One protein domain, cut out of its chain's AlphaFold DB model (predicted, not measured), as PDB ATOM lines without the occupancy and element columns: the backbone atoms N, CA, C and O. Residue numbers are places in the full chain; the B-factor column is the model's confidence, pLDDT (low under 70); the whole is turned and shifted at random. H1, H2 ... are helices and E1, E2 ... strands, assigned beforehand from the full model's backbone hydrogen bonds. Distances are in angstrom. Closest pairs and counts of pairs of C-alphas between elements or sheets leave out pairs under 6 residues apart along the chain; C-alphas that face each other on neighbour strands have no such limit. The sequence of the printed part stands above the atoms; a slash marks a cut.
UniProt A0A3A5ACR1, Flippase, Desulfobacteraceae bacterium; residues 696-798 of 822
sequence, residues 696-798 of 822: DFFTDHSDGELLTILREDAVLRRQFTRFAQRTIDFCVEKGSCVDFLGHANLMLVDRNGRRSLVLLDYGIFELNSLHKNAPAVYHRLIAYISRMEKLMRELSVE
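This is residues 696 to 798 of the 822 residues of the protein "Flippase" of Desulfobacteraceae bacterium (UniProt A0A3A5ACR1). Two long helices, H2 and H4, cross and run opposite ways; H1 packs on H4 near one end, and H3 folds back on H4 at the other. Two small two-stranded sheets pack on H2 one after the other along its length: E2 and E3, through E3, on residues 714 to 723, and E1 and E4, mainly through E1, on residues 727 to 731. The printed part has 103 residues, with four named helices and four named strands in the order H1 H2 E1 E2 E3 E4 H3 H4; both sheets are antiparallel and the class is mixed, helices and strands. It is compact, with a radius of gyration of the C-alphas of 13.8 A and spans of 42 by 28 by 21 A.

Start at H1, residues 703 to 712; it touches H2, residues 714 to 733, only at the corner, and only just, with 3 pairs of C-alphas within 8 A, the closest being Leu 710 and Arg 717 at 4.9 A. The closest C-alphas of H2 and E1, residues 736 to 738, are Cys 731 and Cys 737, 4.8 A apart. Next look at the hairpin of E2, residues 746 to 751, and E3, residues 754 to 759, where N 749 and O 756 are 2.9 A apart. E4, residues 764 to 766, is antiparallel to E1, with N 737 and O 765 at 2.8 A. H3, residues 767 to 773, forms a helical hairpin with H4, residues 775 to 796; their closest C-alphas, His 771 and Tyr 778, are 5.4 A apart. H4 is the hub: it also touches H2, at a steep tilt of 45 degrees, closest at C-alphas Thr 721 and Met 792, 6.2 A, and H1, closest at Leu 707 and Leu 791, 6.9 A. Every O i to N i+4 pair is within hydrogen-bond range in H1, H2 and H3, and 17 of 18 are in H4.

Find C-alpha 703 at (-19.108, -22.296, -20.334), where H1 begins its 14.3 A. H2 then runs 28.2 A from C-alpha 714 to C-alpha 733, at (-29.933, -3.099, -34.583). E1 is 7.1 A long, E2 15.9 A, E3 16.6 A, E4 6.8 A and H3 9.9 A. H4, 31.6 A long, ends at C-alpha 796, (-11.298, -15.068, -30.743).

The two C-alphas farthest apart are those of Asn 752 and Lys 772, 44.4 A. The printed part has no cut and no long link. Residues 742 to 743 and 797 to 798 have pLDDT under 70.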
ATOM      1  N   ASP A 696     -29.538 -29.240 -24.627       86.81
ATOM      2  CA  ASP A 696     -29.834 -27.806 -24.671       86.81
ATOM      3  C   ASP A 696     -28.546 -27.000 -24.509       86.81
ATOM      4  O   ASP A 696     -27.803 -27.169 -23.541       86.81
ATOM      5  N   PHE A 697     -28.287 -26.099 -25.455       88.12
ATOM      6  CA  PHE A 697     -27.037 -25.346 -25.494       88.12
ATOM      7  C   PHE A 697     -26.824 -24.474 -24.247       88.12
ATOM      8  O   PHE A 697     -25.694 -24.313 -23.794       88.12
ATOM      9  N   PHE A 698     -27.888 -23.899 -23.675       86.56
ATOM     10  CA  PHE A 698     -27.770 -22.970 -22.554       86.56
ATOM     11  C   PHE A 698     -27.948 -23.636 -21.195       86.56
ATOM     12  O   PHE A 698     -27.339 -23.182 -20.227       86.56
ATOM     13  N   THR A 699     -28.801 -24.649 -21.068       84.44
ATOM     14  CA  THR A 699     -29.097 -25.223 -19.744       84.44
ATOM     15  C   THR A 699     -28.272 -26.448 -19.399       84.44
ATOM     16  O   THR A 699     -28.045 -26.669 -18.211       84.44
ATOM     17  N   ASP A 700     -27.822 -27.213 -20.395       86.25
ATOM     18  CA  ASP A 700     -27.236 -28.537 -20.151       86.25
ATOM     19  C   ASP A 700     -25.702 -28.523 -20.145       86.25
ATOM     20  O   ASP A 700     -25.097 -29.490 -19.691       86.25
ATOM     21  N   HIS A 701     -25.075 -27.427 -20.592       87.38
ATOM     22  CA  HIS A 701     -23.618 -27.281 -20.667       87.38
ATOM     23  C   HIS A 701     -23.127 -26.038 -19.934       87.38
ATOM     24  O   HIS A 701     -23.725 -24.958 -20.020       87.38
ATOM     25  N   SER A 702     -21.993 -26.166 -19.253       88.62
ATOM     26  CA  SER A 702     -21.237 -25.052 -18.675       88.62
ATOM     27  C   SER A 702     -20.417 -24.299 -19.734       88.62
ATOM     28  O   SER A 702     -20.185 -24.796 -20.833       88.62
ATOM     29  N   ASP A 703     -19.962 -23.079 -19.420       87.88
ATOM     30  CA  ASP A 703     -19.108 -22.296 -20.334       87.88
ATOM     31  C   ASP A 703     -17.834 -23.062 -20.726       87.88
ATOM     32  O   ASP A 703     -17.469 -23.082 -21.897       87.88
ATOM     33  N   GLY A 704     -17.188 -23.735 -19.766       85.56
ATOM     34  CA  GLY A 704     -15.955 -24.489 -20.015       85.56
ATOM     35  C   GLY A 704     -16.161 -25.695 -20.935       85.56
ATOM     36  O   GLY A 704     -15.355 -25.925 -21.839       85.56
ATOM     37  N   GLU A 705     -17.263 -26.428 -20.758       87.69
ATOM     38  CA  GLU A 705     -17.627 -27.554 -21.630       87.69
ATOM     39  C   GLU A 705     -17.922 -27.069 -23.050       87.69
ATOM     40  O   GLU A 705     -17.379 -27.617 -24.008       87.69
ATOM     41  N   LEU A 706     -18.704 -25.992 -23.196       89.31
ATOM     42  CA  LEU A 706     -19.001 -25.407 -24.506       89.31
ATOM     43  C   LEU A 706     -17.740 -24.917 -25.218       89.31
ATOM     44  O   LEU A 706     -17.595 -25.168 -26.409       89.31
ATOM     45  N   LEU A 707     -16.815 -24.254 -24.518       88.31
ATOM     46  CA  LEU A 707     -15.544 -23.821 -25.110       88.31
ATOM     47  C   LEU A 707     -14.707 -25.005 -25.575       88.31
ATOM     48  O   LEU A 707     -14.114 -24.940 -26.645       88.31
ATOM     49  N   THR A 708     -14.679 -26.086 -24.800       88.38
ATOM     50  CA  THR A 708     -13.961 -27.311 -25.173       88.38
ATOM     51  C   THR A 708     -14.565 -27.910 -26.440       88.38
ATOM     52  O   THR A 708     -13.872 -28.064 -27.443       88.38
ATOM     53  N   ILE A 709     -15.887 -28.112 -26.445       88.19
ATOM     54  CA  ILE A 709     -16.640 -28.643 -27.589       88.19
ATOM     55  C   ILE A 709     -16.452 -27.771 -28.842       88.19
ATOM     56  O   ILE A 709     -16.240 -28.293 -29.936       88.19
ATOM     57  N   LEU A 710     -16.523 -26.444 -28.694       88.69
ATOM     58  CA  LEU A 710     -16.366 -25.490 -29.793       88.69
ATOM     59  C   LEU A 710     -14.910 -25.376 -30.261       88.69
ATOM     60  O   LEU A 710     -14.678 -25.022 -31.411       88.69
ATOM     61  N   ARG A 711     -13.914 -25.661 -29.419       85.62
ATOM     62  CA  ARG A 711     -12.499 -25.685 -29.828       85.62
ATOM     63  C   ARG A 711     -12.147 -26.951 -30.603       85.62
ATOM     64  O   ARG A 711     -11.387 -26.857 -31.564       85.62
ATOM     65  N   GLU A 712     -12.716 -28.089 -30.213       86.38
ATOM     66  CA  GLU A 712     -12.485 -29.396 -30.840       86.38
ATOM     67  C   GLU A 712     -13.107 -29.515 -32.242       86.38
ATOM     68  O   GLU A 712     -12.521 -30.146 -33.120       86.38
ATOM     69  N   ASP A 713     -14.266 -28.890 -32.482       87.19
ATOM     70  CA  ASP A 713     -14.985 -28.970 -33.760       87.19
ATOM     71  C   ASP A 713     -14.978 -27.623 -34.504       87.19
ATOM     72  O   ASP A 713     -15.788 -26.724 -34.260       87.19
ATOM     73  N   ALA A 714     -14.072 -27.488 -35.478       83.75
ATOM     74  CA  ALA A 714     -13.915 -26.269 -36.275       83.75
ATOM     75  C   ALA A 714     -15.127 -25.937 -37.173       83.75
ATOM     76  O   ALA A 714     -15.258 -24.792 -37.628       83.75
ATOM     77  N   VAL A 715     -15.994 -26.908 -37.478       84.88
ATOM     78  CA  VAL A 715     -17.221 -26.689 -38.262       84.88
ATOM     79  C   VAL A 715     -18.307 -26.135 -37.348       84.88
ATOM     80  O   VAL A 715     -18.888 -25.089 -37.656       84.88
ATOM     81  N   LEU A 716     -18.508 -26.764 -36.189       88.19
ATOM     82  CA  LEU A 716     -19.421 -26.280 -35.156       88.19
ATOM     83  C   LEU A 716     -19.018 -24.885 -34.662       88.19
ATOM     84  O   LEU A 716     -19.879 -24.017 -34.534       88.19
ATOM     85  N   ARG A 717     -17.716 -24.632 -34.460       88.69
ATOM     86  CA  ARG A 717     -17.189 -23.310 -34.081       88.69
ATOM     87  C   ARG A 717     -17.611 -22.235 -35.067       88.69
ATOM     88  O   ARG A 717     -18.168 -21.215 -34.675       88.69
ATOM     89  N   ARG A 718     -17.390 -22.478 -36.363       86.56
ATOM     90  CA  ARG A 718     -17.766 -21.542 -37.432       86.56
ATOM     91  C   ARG A 718     -19.278 -21.332 -37.494       86.56
ATOM     92  O   ARG A 718     -19.719 -20.198 -37.695       86.56
ATOM     93  N   GLN A 719     -20.065 -22.391 -37.300       89.00
ATOM     94  CA  GLN A 719     -21.524 -22.300 -37.242       89.00
ATOM     95  C   GLN A 719     -21.981 -21.447 -36.046       89.00
ATOM     96  O   GLN A 719     -22.789 -20.536 -36.230       89.00
ATOM     97  N   PHE A 720     -21.423 -21.685 -34.855       90.94
ATOM     98  CA  PHE A 720     -21.718 -20.940 -33.632       90.94
ATOM     99  C   PHE A 720     -21.335 -19.466 -33.746       90.94
ATOM    100  O   PHE A 720     -22.187 -18.618 -33.503       90.94
ATOM    101  N   THR A 721     -20.109 -19.137 -34.163       88.12
ATOM    102  CA  THR A 721     -19.650 -17.740 -34.251       88.12
ATOM    103  C   THR A 721     -20.518 -16.929 -35.212       88.12
ATOM    104  O   THR A 721     -20.924 -15.815 -34.885       88.12
ATOM    105  N   ARG A 722     -20.887 -17.495 -36.373       88.44
ATOM    106  CA  ARG A 722     -21.798 -16.831 -37.324       88.44
ATOM    107  C   ARG A 722     -23.210 -16.673 -36.767       88.44
ATOM    108  O   ARG A 722     -23.811 -15.613 -36.927       88.44
ATOM    109  N   PHE A 723     -23.742 -17.720 -36.138       90.44
ATOM    110  CA  PHE A 723     -25.050 -17.682 -35.489       90.44
ATOM    111  C   PHE A 723     -25.090 -16.617 -34.388       90.44
ATOM    112  O   PHE A 723     -26.032 -15.825 -34.324       90.44
ATOM    113  N   ALA A 724     -24.066 -16.587 -33.541       88.38
ATOM    114  CA  ALA A 724     -24.008 -15.721 -32.385       88.38
ATOM    115  C   ALA A 724     -23.808 -14.255 -32.781       88.38
ATOM    116  O   ALA A 724     -24.575 -13.418 -32.309       88.38
ATOM    117  N   GLN A 725     -22.916 -13.972 -33.740       87.31
ATOM    118  CA  GLN A 725     -22.752 -12.632 -34.308       87.31
ATOM    119  C   GLN A 725     -24.071 -12.110 -34.883       87.31
ATOM    120  O   GLN A 725     -24.574 -11.088 -34.430       87.31
ATOM    121  N   ARG A 726     -24.703 -12.865 -35.798       87.62
ATOM    122  CA  ARG A 726     -25.972 -12.435 -36.406       87.62
ATOM    123  C   ARG A 726     -27.068 -12.222 -35.373       87.62
ATOM    124  O   ARG A 726     -27.838 -11.277 -35.483       87.62
ATOM    125  N   THR A 727     -27.162 -13.104 -34.380       88.38
ATOM    126  CA  THR A 727     -28.148 -12.956 -33.305       88.38
ATOM    127  C   THR A 727     -27.931 -11.644 -32.561       88.38
ATOM    128  O   THR A 727     -28.885 -10.894 -32.393       88.38
ATOM    129  N   ILE A 728     -26.694 -11.335 -32.162       84.94
ATOM    130  CA  ILE A 728     -26.356 -10.087 -31.468       84.94
ATOM    131  C   ILE A 728     -26.693  -8.876 -32.348       84.94
ATOM    132  O   ILE A 728     -27.393  -7.982 -31.875       84.94
ATOM    133  N   ASP A 729     -26.305  -8.890 -33.626       83.88
ATOM    134  CA  ASP A 729     -26.580  -7.803 -34.576       83.88
ATOM    135  C   ASP A 729     -28.088  -7.532 -34.693       83.88
ATOM    136  O   ASP A 729     -28.537  -6.398 -34.542       83.88
ATOM    137  N   PHE A 730     -28.914  -8.573 -34.862       83.38
ATOM    138  CA  PHE A 730     -30.371  -8.410 -34.923       83.38
ATOM    139  C   PHE A 730     -30.968  -7.905 -33.600       83.38
ATOM    140  O   PHE A 730     -31.864  -7.051 -33.619       83.38
ATOM    141  N   CYS A 731     -30.471  -8.384 -32.455       83.12
ATOM    142  CA  CYS A 731     -30.963  -7.945 -31.149       83.12
ATOM    143  C   CYS A 731     -30.587  -6.470 -30.879       83.12
ATOM    144  O   CYS A 731     -31.411  -5.743 -30.323       83.12
ATOM    145  N   VAL A 732     -29.413  -6.005 -31.328       77.50
ATOM    146  CA  VAL A 732     -28.946  -4.615 -31.169       77.50
ATOM    147  C   VAL A 732     -29.571  -3.670 -32.204       77.50
ATOM    148  O   VAL A 732     -30.140  -2.648 -31.829       77.50
ATOM    149  N   GLU A 733     -29.522  -4.001 -33.495       76.62
ATOM    150  CA  GLU A 733     -29.933  -3.099 -34.583       76.62
ATOM    151  C   GLU A 733     -31.446  -3.067 -34.821       76.62
ATOM    152  O   GLU A 733     -32.009  -2.032 -35.178       76.62
ATOM    153  N   LYS A 734     -32.129  -4.209 -34.672       75.12
ATOM    154  CA  LYS A 734     -33.568  -4.344 -34.977       75.12
ATOM    155  C   LYS A 734     -34.441  -4.413 -33.729       75.12
ATOM    156  O   LYS A 734     -35.662  -4.543 -33.851       75.12
ATOM    157  N   GLY A 735     -33.841  -4.374 -32.536       80.12
ATOM    158  CA  GLY A 735     -34.554  -4.496 -31.262       80.12
ATOM    159  C   GLY A 735     -35.384  -5.781 -31.152       80.12
ATOM    160  O   GLY A 735     -36.367  -5.818 -30.408       80.12
ATOM    161  N   SER A 736     -35.036  -6.814 -31.924       84.44
ATOM    162  CA  SER A 736     -35.785  -8.063 -32.053       84.44
ATOM    163  C   SER A 736     -34.838  -9.235 -31.875       84.44
ATOM    164  O   SER A 736     -33.764  -9.258 -32.461       84.44
ATOM    165  N   CYS A 737     -35.237 -10.216 -31.076       85.81
ATOM    166  CA  CYS A 737     -34.352 -11.291 -30.657       85.81
ATOM    167  C   CYS A 737     -35.078 -12.634 -30.668       85.81
ATOM    168  O   CYS A 737     -36.293 -12.695 -30.469       85.81
ATOM    169  N   VAL A 738     -34.350 -13.720 -30.907       86.69
ATOM    170  CA  VAL A 738     -34.932 -15.067 -30.907       86.69
ATOM    171  C   VAL A 738     -35.272 -15.496 -29.479       86.69
ATOM    172  O   VAL A 738     -34.564 -15.167 -28.529       86.69
ATOM    173  N   ASP A 739     -36.374 -16.224 -29.308       85.38
ATOM    174  CA  ASP A 739     -36.740 -16.800 -28.014       85.38
ATOM    175  C   ASP A 739     -35.852 -18.011 -27.692       85.38
ATOM    176  O   ASP A 739     -36.099 -19.118 -28.166       85.38
ATOM    177  N   PHE A 740     -34.841 -17.815 -26.844       81.94
ATOM    178  CA  PHE A 740     -33.988 -18.890 -26.316       81.94
ATOM    179  C   PHE A 740     -34.430 -19.414 -24.941       81.94
ATOM    180  O   PHE A 740     -33.747 -20.236 -24.344       81.94
ATOM    181  N   LEU A 741     -35.542 -18.922 -24.385       76.44
ATOM    182  CA  LEU A 741     -35.909 -19.177 -22.986       76.44
ATOM    183  C   LEU A 741     -36.709 -20.468 -22.784       76.44
ATOM    184  O   LEU A 741     -36.952 -20.881 -21.644       76.44
ATOM    185  N   GLY A 742     -37.175 -21.083 -23.869       67.81
ATOM    186  CA  GLY A 742     -37.719 -22.431 -23.842       67.81
ATOM    187  C   GLY A 742     -36.598 -23.463 -23.769       67.81
ATOM    188  O   GLY A 742     -35.639 -23.393 -24.529       67.81
ATOM    189  N   HIS A 743     -36.752 -24.446 -22.880       65.88
ATOM    190  CA  HIS A 743     -35.903 -25.634 -22.891       65.88
ATOM    191  C   HIS A 743     -36.054 -26.332 -24.247       65.88
ATOM    192  O   HIS A 743     -37.177 -26.586 -24.694       65.88
ATOM    193  N   ALA A 744     -34.920 -26.660 -24.853       70.56
ATOM    194  CA  ALA A 744     -34.752 -27.216 -26.181       70.56
ATOM    195  C   ALA A 744     -35.084 -26.277 -27.353       70.56
ATOM    196  O   ALA A 744     -35.453 -26.748 -28.431       70.56
ATOM    197  N   ASN A 745     -34.946 -24.958 -27.174       83.12
ATOM    198  CA  ASN A 745     -35.091 -24.003 -28.280       83.12
ATOM    199  C   ASN A 745     -33.843 -23.965 -29.178       83.12
ATOM    200  O   ASN A 745     -33.990 -23.977 -30.402       83.12
ATOM    201  N   LEU A 746     -32.642 -23.977 -28.585       87.31
ATOM    202  CA  LEU A 746     -31.353 -24.110 -29.274       87.31
ATOM    203  C   LEU A 746     -30.659 -25.387 -28.792       87.31
ATOM    204  O   LEU A 746     -30.318 -25.505 -27.616       87.31
ATOM    205  N   MET A 747     -30.461 -26.338 -29.699       87.50
ATOM    206  CA  MET A 747     -29.904 -27.651 -29.381       87.50
ATOM    207  C   MET A 747     -28.527 -27.835 -29.996       87.50
ATOM    208  O   MET A 747     -28.320 -27.499 -31.162       87.50
ATOM    209  N   LEU A 748     -27.636 -28.458 -29.229       88.81
ATOM    210  CA  LEU A 748     -26.453 -29.123 -29.747       88.81
ATOM    211  C   LEU A 748     -26.832 -30.566 -30.103       88.81
ATOM    212  O   LEU A 748     -27.325 -31.313 -29.253       88.81
ATOM    213  N   VAL A 749     -26.647 -30.933 -31.369       88.56
ATOM    214  CA  VAL A 749     -26.980 -32.255 -31.908       88.56
ATOM    215  C   VAL A 749     -25.699 -32.962 -32.318       88.56
ATOM    216  O   VAL A 749     -24.995 -32.463 -33.194       88.56
ATOM    217  N   ASP A 750     -25.423 -34.120 -31.720       85.81
ATOM    218  CA  ASP A 750     -24.301 -34.991 -32.080       85.81
ATOM    219  C   ASP A 750     -24.814 -36.202 -32.871       85.81
ATOM    220  O   ASP A 750     -25.593 -37.020 -32.368       85.81
ATOM    221  N   ARG A 751     -24.408 -36.301 -34.140       83.00
ATOM    222  CA  ARG A 751     -24.731 -37.430 -35.017       83.00
ATOM    223  C   ARG A 751     -23.436 -38.128 -35.411       83.00
ATOM    224  O   ARG A 751     -22.752 -37.693 -36.335       83.00
ATOM    225  N   ASN A 752     -23.129 -39.230 -34.728       76.12
ATOM    226  CA  ASN A 752     -21.950 -40.064 -34.981       76.12
ATOM    227  C   ASN A 752     -20.632 -39.258 -34.983       76.12
ATOM    228  O   ASN A 752     -19.797 -39.447 -35.867       76.12
ATOM    229  N   GLY A 753     -20.462 -38.331 -34.031       70.31
ATOM    230  CA  GLY A 753     -19.250 -37.521 -33.873       70.31
ATOM    231  C   GLY A 753     -19.228 -36.226 -34.689       70.31
ATOM    232  O   GLY A 753     -18.255 -35.482 -34.608       70.31
ATOM    233  N   ARG A 754     -20.278 -35.927 -35.468       79.62
ATOM    234  CA  ARG A 754     -20.466 -34.618 -36.115       79.62
ATOM    235  C   ARG A 754     -21.478 -33.803 -35.326       79.62
ATOM    236  O   ARG A 754     -22.653 -34.178 -35.258       79.62
ATOM    237  N   ARG A 755     -21.030 -32.680 -34.765       88.19
ATOM    238  CA  ARG A 755     -21.863 -31.804 -33.939       88.19
ATOM    239  C   ARG A 755     -22.405 -30.640 -34.762       88.19
ATOM    240  O   ARG A 755     -21.721 -30.084 -35.615       88.19
ATOM    241  N   SER A 756     -23.653 -30.258 -34.512       88.69
ATOM    242  CA  SER A 756     -24.287 -29.103 -35.160       88.69
ATOM    243  C   SER A 756     -25.266 -28.400 -34.228       88.69
ATOM    244  O   SER A 756     -25.838 -29.014 -33.326       88.69
ATOM    245  N   LEU A 757     -25.464 -27.103 -34.453       88.88
ATOM    246  CA  LEU A 757     -26.496 -26.317 -33.785       88.88
ATOM    247  C   LEU A 757     -27.796 -26.363 -34.581       88.88
ATOM    248  O   LEU A 757     -27.795 -26.169 -35.798       88.88
ATOM    249  N   VAL A 758     -28.912 -26.570 -33.879       88.00
ATOM    250  CA  VAL A 758     -30.245 -26.608 -34.487       88.00
ATOM    251  C   VAL A 758     -31.265 -25.851 -33.644       88.00
ATOM    252  O   VAL A 758     -31.349 -26.028 -32.428       88.00
ATOM    253  N   LEU A 759     -32.087 -25.038 -34.309       85.56
ATOM    254  CA  LEU A 759     -33.171 -24.276 -33.703       85.56
ATOM    255  C   LEU A 759     -34.514 -24.996 -33.896       85.56
ATOM    256  O   LEU A 759     -34.965 -25.211 -35.025       85.56
ATOM    257  N   LEU A 760     -35.163 -25.388 -32.793       76.31
ATOM    258  CA  LEU A 760     -36.366 -26.234 -32.830       76.31
ATOM    259  C   LEU A 760     -37.694 -25.479 -32.671       76.31
ATOM    260  O   LEU A 760     -38.734 -26.039 -33.042       76.31
ATOM    261  N   ASP A 761     -37.696 -24.263 -32.121       73.50
ATOM    262  CA  ASP A 761     -38.903 -23.438 -31.948       73.50
ATOM    263  C   ASP A 761     -38.685 -22.018 -32.488       73.50
ATOM    264  O   ASP A 761     -37.619 -21.435 -32.335       73.50
ATOM    265  N   TYR A 762     -39.711 -21.458 -33.126       73.00
ATOM    266  CA  TYR A 762     -39.624 -20.247 -33.947       73.00
ATOM    267  C   TYR A 762     -40.181 -19.016 -33.216       73.00
ATOM    268  O   TYR A 762     -41.014 -18.278 -33.749       73.00
ATOM    269  N   GLY A 763     -39.786 -18.818 -31.958       79.50
ATOM    270  CA  GLY A 763     -40.191 -17.657 -31.163       79.50
ATOM    271  C   GLY A 763     -39.348 -16.415 -31.471       79.50
ATOM    272  O   GLY A 763     -38.134 -16.511 -31.620       79.50
ATOM    273  N   ILE A 764     -39.990 -15.246 -31.546       83.69
ATOM    274  CA  ILE A 764     -39.328 -13.942 -31.701       83.69
ATOM    275  C   ILE A 764     -39.885 -13.007 -30.629       83.69
ATOM    276  O   ILE A 764     -41.105 -12.914 -30.459       83.69
ATOM    277  N   PHE A 765     -39.000 -12.316 -29.920       83.81
ATOM    278  CA  PHE A 765     -39.335 -11.265 -28.973       83.81
ATOM    279  C   PHE A 765     -38.923  -9.898 -29.502       83.81
ATOM    280  O   PHE A 765     -37.785  -9.697 -29.911       83.81
ATOM    281  N   GLU A 766     -39.829  -8.931 -29.395       86.12
ATOM    282  CA  GLU A 766     -39.493  -7.513 -29.501       86.12
ATOM    283  C   GLU A 766     -39.004  -7.019 -28.136       86.12
ATOM    284  O   GLU A 766     -39.756  -7.034 -27.154       86.12
ATOM    285  N   LEU A 767     -37.746  -6.588 -28.057       82.31
ATOM    286  CA  LEU A 767     -37.054  -6.294 -26.799       82.31
ATOM    287  C   LEU A 767     -37.726  -5.166 -26.004       82.31
ATOM    288  O   LEU A 767     -37.915  -5.305 -24.797       82.31
ATOM    289  N   ASN A 768     -38.184  -4.107 -26.677       78.88
ATOM    290  CA  ASN A 768     -38.881  -2.982 -26.037       78.88
ATOM    291  C   ASN A 768     -40.209  -3.411 -25.392       78.88
ATOM    292  O   ASN A 768     -40.526  -3.031 -24.262       78.88
ATOM    293  N   SER A 769     -40.981  -4.243 -26.095       82.69
ATOM    294  CA  SER A 769     -42.241  -4.791 -25.583       82.69
ATOM    295  C   SER A 769     -41.991  -5.777 -24.439       82.69
ATOM    296  O   SER A 769     -42.695  -5.759 -23.426       82.69
ATOM    297  N   LEU A 770     -40.953  -6.609 -24.559       81.19
ATOM    298  CA  LEU A 770     -40.592  -7.597 -23.549       81.19
ATOM    299  C   LEU A 770     -40.101  -6.943 -22.253       81.19
ATOM    300  O   LEU A 770     -40.520  -7.358 -21.174       81.19
ATOM    301  N   HIS A 771     -39.276  -5.897 -22.349       79.75
ATOM    302  CA  HIS A 771     -38.795  -5.134 -21.199       79.75
ATOM    303  C   HIS A 771     -39.957  -4.518 -20.405       79.75
ATOM    304  O   HIS A 771     -40.013  -4.641 -19.182       79.75
ATOM    305  N   LYS A 772     -40.943  -3.941 -21.109       77.94
ATOM    306  CA  LYS A 772     -42.120  -3.307 -20.497       77.94
ATOM    307  C   LYS A 772     -43.090  -4.312 -19.871       77.94
ATOM    308  O   LYS A 772     -43.623  -4.067 -18.792       77.94
ATOM    309  N   ASN A 773     -43.346  -5.430 -20.549       75.38
ATOM    310  CA  ASN A 773     -44.410  -6.364 -20.169       75.38
ATOM    311  C   ASN A 773     -43.928  -7.516 -19.270       75.38
ATOM    312  O   ASN A 773     -44.723  -8.089 -18.525       75.38
ATOM    313  N   ALA A 774     -42.649  -7.889 -19.352       79.69
ATOM    314  CA  ALA A 774     -42.082  -9.033 -18.641       79.69
ATOM    315  C   ALA A 774     -40.576  -8.837 -18.340       79.69
ATOM    316  O   ALA A 774     -39.738  -9.575 -18.868       79.69
ATOM    317  N   PRO A 775     -40.205  -7.904 -17.441       77.06
ATOM    318  CA  PRO A 775     -38.807  -7.531 -17.191       77.06
ATOM    319  C   PRO A 775     -37.924  -8.710 -16.749       77.06
ATOM    320  O   PRO A 775     -36.787  -8.845 -17.189       77.06
ATOM    321  N   ALA A 776     -38.452  -9.654 -15.964       77.69
ATOM    322  CA  ALA A 776     -37.711 -10.857 -15.560       77.69
ATOM    323  C   ALA A 776     -37.420 -11.838 -16.720       77.69
ATOM    324  O   ALA A 776     -36.511 -12.665 -16.637       77.69
ATOM    325  N   VAL A 777     -38.223 -11.804 -17.785       80.25
ATOM    326  CA  VAL A 777     -38.004 -12.597 -19.007       80.25
ATOM    327  C   VAL A 777     -36.951 -11.900 -19.865       80.25
ATOM    328  O   VAL A 777     -36.004 -12.549 -20.298       80.25
ATOM    329  N   TYR A 778     -37.054 -10.575 -19.993       81.50
ATOM    330  CA  TYR A 778     -36.052  -9.732 -20.641       81.50
ATOM    331  C   TYR A 778     -34.649  -9.934 -20.048       81.50
ATOM    332  O   TYR A 778     -33.731 -10.289 -20.778       81.50
ATOM    333  N   HIS A 779     -34.478  -9.823 -18.724       83.38
ATOM    334  CA  HIS A 779     -33.158  -9.975 -18.095       83.38
ATOM    335  C   HIS A 779     -32.522 -11.353 -18.324       83.38
ATOM    336  O   HIS A 779     -31.313 -11.441 -18.516       83.38
ATOM    337  N   ARG A 780     -33.320 -12.430 -18.347       84.56
ATOM    338  CA  ARG A 780     -32.804 -13.774 -18.653       84.56
ATOM    339  C   ARG A 780     -32.379 -13.919 -20.107       84.56
ATOM    340  O   ARG A 780     -31.362 -14.548 -20.367       84.56
ATOM    341  N   LEU A 781     -33.134 -13.329 -21.034       85.12
ATOM    342  CA  LEU A 781     -32.774 -13.337 -22.448       85.12
ATOM    343  C   LEU A 781     -31.450 -12.598 -22.672       85.12
ATOM    344  O   LEU A 781     -30.558 -13.138 -23.315       85.12
ATOM    345  N   ILE A 782     -31.295 -11.414 -22.069       85.50
ATOM    346  CA  ILE A 782     -30.042 -10.650 -22.125       85.50
ATOM    347  C   ILE A 782     -28.876 -11.451 -21.532       85.50
ATOM    348  O   ILE A 782     -27.808 -11.473 -22.128       85.50
ATOM    349  N   ALA A 783     -29.077 -12.181 -20.429       85.69
ATOM    350  CA  ALA A 783     -28.027 -13.025 -19.855       85.69
ATOM    351  C   ALA A 783     -27.526 -14.113 -20.828       85.69
ATOM    352  O   ALA A 783     -26.324 -14.361 -20.886       85.69
ATOM    353  N   TYR A 784     -28.410 -14.735 -21.619       88.44
ATOM    354  CA  TYR A 784     -28.001 -15.694 -22.655       88.44
ATOM    355  C   TYR A 784     -27.245 -15.030 -23.809       88.44
ATOM    356  O   TYR A 784     -26.246 -15.581 -24.267       88.44
ATOM    357  N   ILE A 785     -27.652 -13.829 -24.224       86.50
ATOM    358  CA  ILE A 785     -26.934 -13.055 -25.249       86.50
ATOM    359  C   ILE A 785     -25.533 -12.677 -24.749       86.50
ATOM    360  O   ILE A 785     -24.549 -12.932 -25.437       86.50
ATOM    361  N   SER A 786     -25.416 -12.153 -23.526       85.62
ATOM    362  CA  SER A 786     -24.119 -11.820 -22.919       85.62
ATOM    363  C   SER A 786     -23.227 -13.051 -22.757       85.62
ATOM    364  O   SER A 786     -22.013 -12.967 -22.942       85.62
ATOM    365  N   ARG A 787     -23.817 -14.213 -22.451       89.25
ATOM    366  CA  ARG A 787     -23.096 -15.489 -22.397       89.25
ATOM    367  C   ARG A 787     -22.546 -15.889 -23.769       89.25
ATOM    368  O   ARG A 787     -21.385 -16.276 -23.856       89.25
ATOM    369  N   MET A 788     -23.335 -15.757 -24.838       87.94
ATOM    370  CA  MET A 788     -22.858 -15.999 -26.207       87.94
ATOM    371  C   MET A 788     -21.714 -15.056 -26.587       87.94
ATOM    372  O   MET A 788     -20.706 -15.502 -27.122       87.94
ATOM    373  N   GLU A 789     -21.847 -13.768 -26.267       86.12
ATOM    374  CA  GLU A 789     -20.831 -12.749 -26.545       86.12
ATOM    375  C   GLU A 789     -19.516 -13.023 -25.794       86.12
ATOM    376  O   GLU A 789     -18.426 -12.803 -26.322       86.12
ATOM    377  N   LYS A 790     -19.598 -13.526 -24.556       87.62
ATOM    378  CA  LYS A 790     -18.432 -13.977 -23.785       87.62
ATOM    379  C   LYS A 790     -17.741 -15.165 -24.465       87.62
ATOM    380  O   LYS A 790     -16.540 -15.095 -24.705       87.62
ATOM    381  N   LEU A 791     -18.498 -16.202 -24.836       87.81
ATOM    382  CA  LEU A 791     -17.961 -17.380 -25.532       87.81
ATOM    383  C   LEU A 791     -17.307 -17.005 -26.872       87.81
ATOM    384  O   LEU A 791     -16.229 -17.493 -27.187       87.81
ATOM    385  N   MET A 792     -17.917 -16.101 -27.645       87.50
ATOM    386  CA  MET A 792     -17.329 -15.596 -28.891       87.50
ATOM    387  C   MET A 792     -16.002 -14.868 -28.661       87.50
ATOM    388  O   MET A 792     -15.046 -15.105 -29.398       87.50
ATOM    389  N   ARG A 793     -15.929 -14.004 -27.639       84.25
ATOM    390  CA  ARG A 793     -14.693 -13.291 -27.286       84.25
ATOM    391  C   ARG A 793     -13.584 -14.263 -26.902       84.25
ATOM    392  O   ARG A 793     -12.490 -14.170 -27.443       84.25
ATOM    393  N   GLU A 794     -13.874 -15.232 -26.041       84.25
ATOM    394  CA  GLU A 794     -12.889 -16.225 -25.593       84.25
ATOM    395  C   GLU A 794     -12.392 -17.131 -26.734       84.25
ATOM    396  O   GLU A 794     -11.219 -17.493 -26.756       84.25
ATOM    397  N   LEU A 795     -13.233 -17.421 -27.734       83.25
ATOM    398  CA  LEU A 795     -12.825 -18.148 -28.943       83.25
ATOM    399  C   LEU A 795     -11.949 -17.314 -29.896       83.25
ATOM    400  O   LEU A 795     -11.179 -17.893 -30.657       83.25
ATOM    401  N   SER A 796     -12.053 -15.981 -29.863       70.19
ATOM    402  CA  SER A 796     -11.298 -15.068 -30.743       70.19
ATOM    403  C   SER A 796      -9.883 -14.726 -30.250       70.19
ATOM    404  O   SER A 796      -9.034 -14.337 -31.045       70.19
ATOM    405  N   VAL A 797      -9.601 -14.891 -28.951       59.03
ATOM    406  CA  VAL A 797      -8.325 -14.488 -28.320       59.03
ATOM    407  C   VAL A 797      -7.166 -15.465 -28.622       59.03
ATOM    408  O   VAL A 797      -6.008 -15.130 -28.389       59.03
ATOM    409  N   GLU A 798      -7.437 -16.642 -29.200       51.91
ATOM    410  CA  GLU A 798      -6.441 -17.707 -29.449       51.91
ATOM    411  C   GLU A 798      -6.118 -17.985 -30.937       51.91
ATOM    412  O   GLU A 798      -5.349 -18.902 -31.234       51.91
TER     413      GLU A 798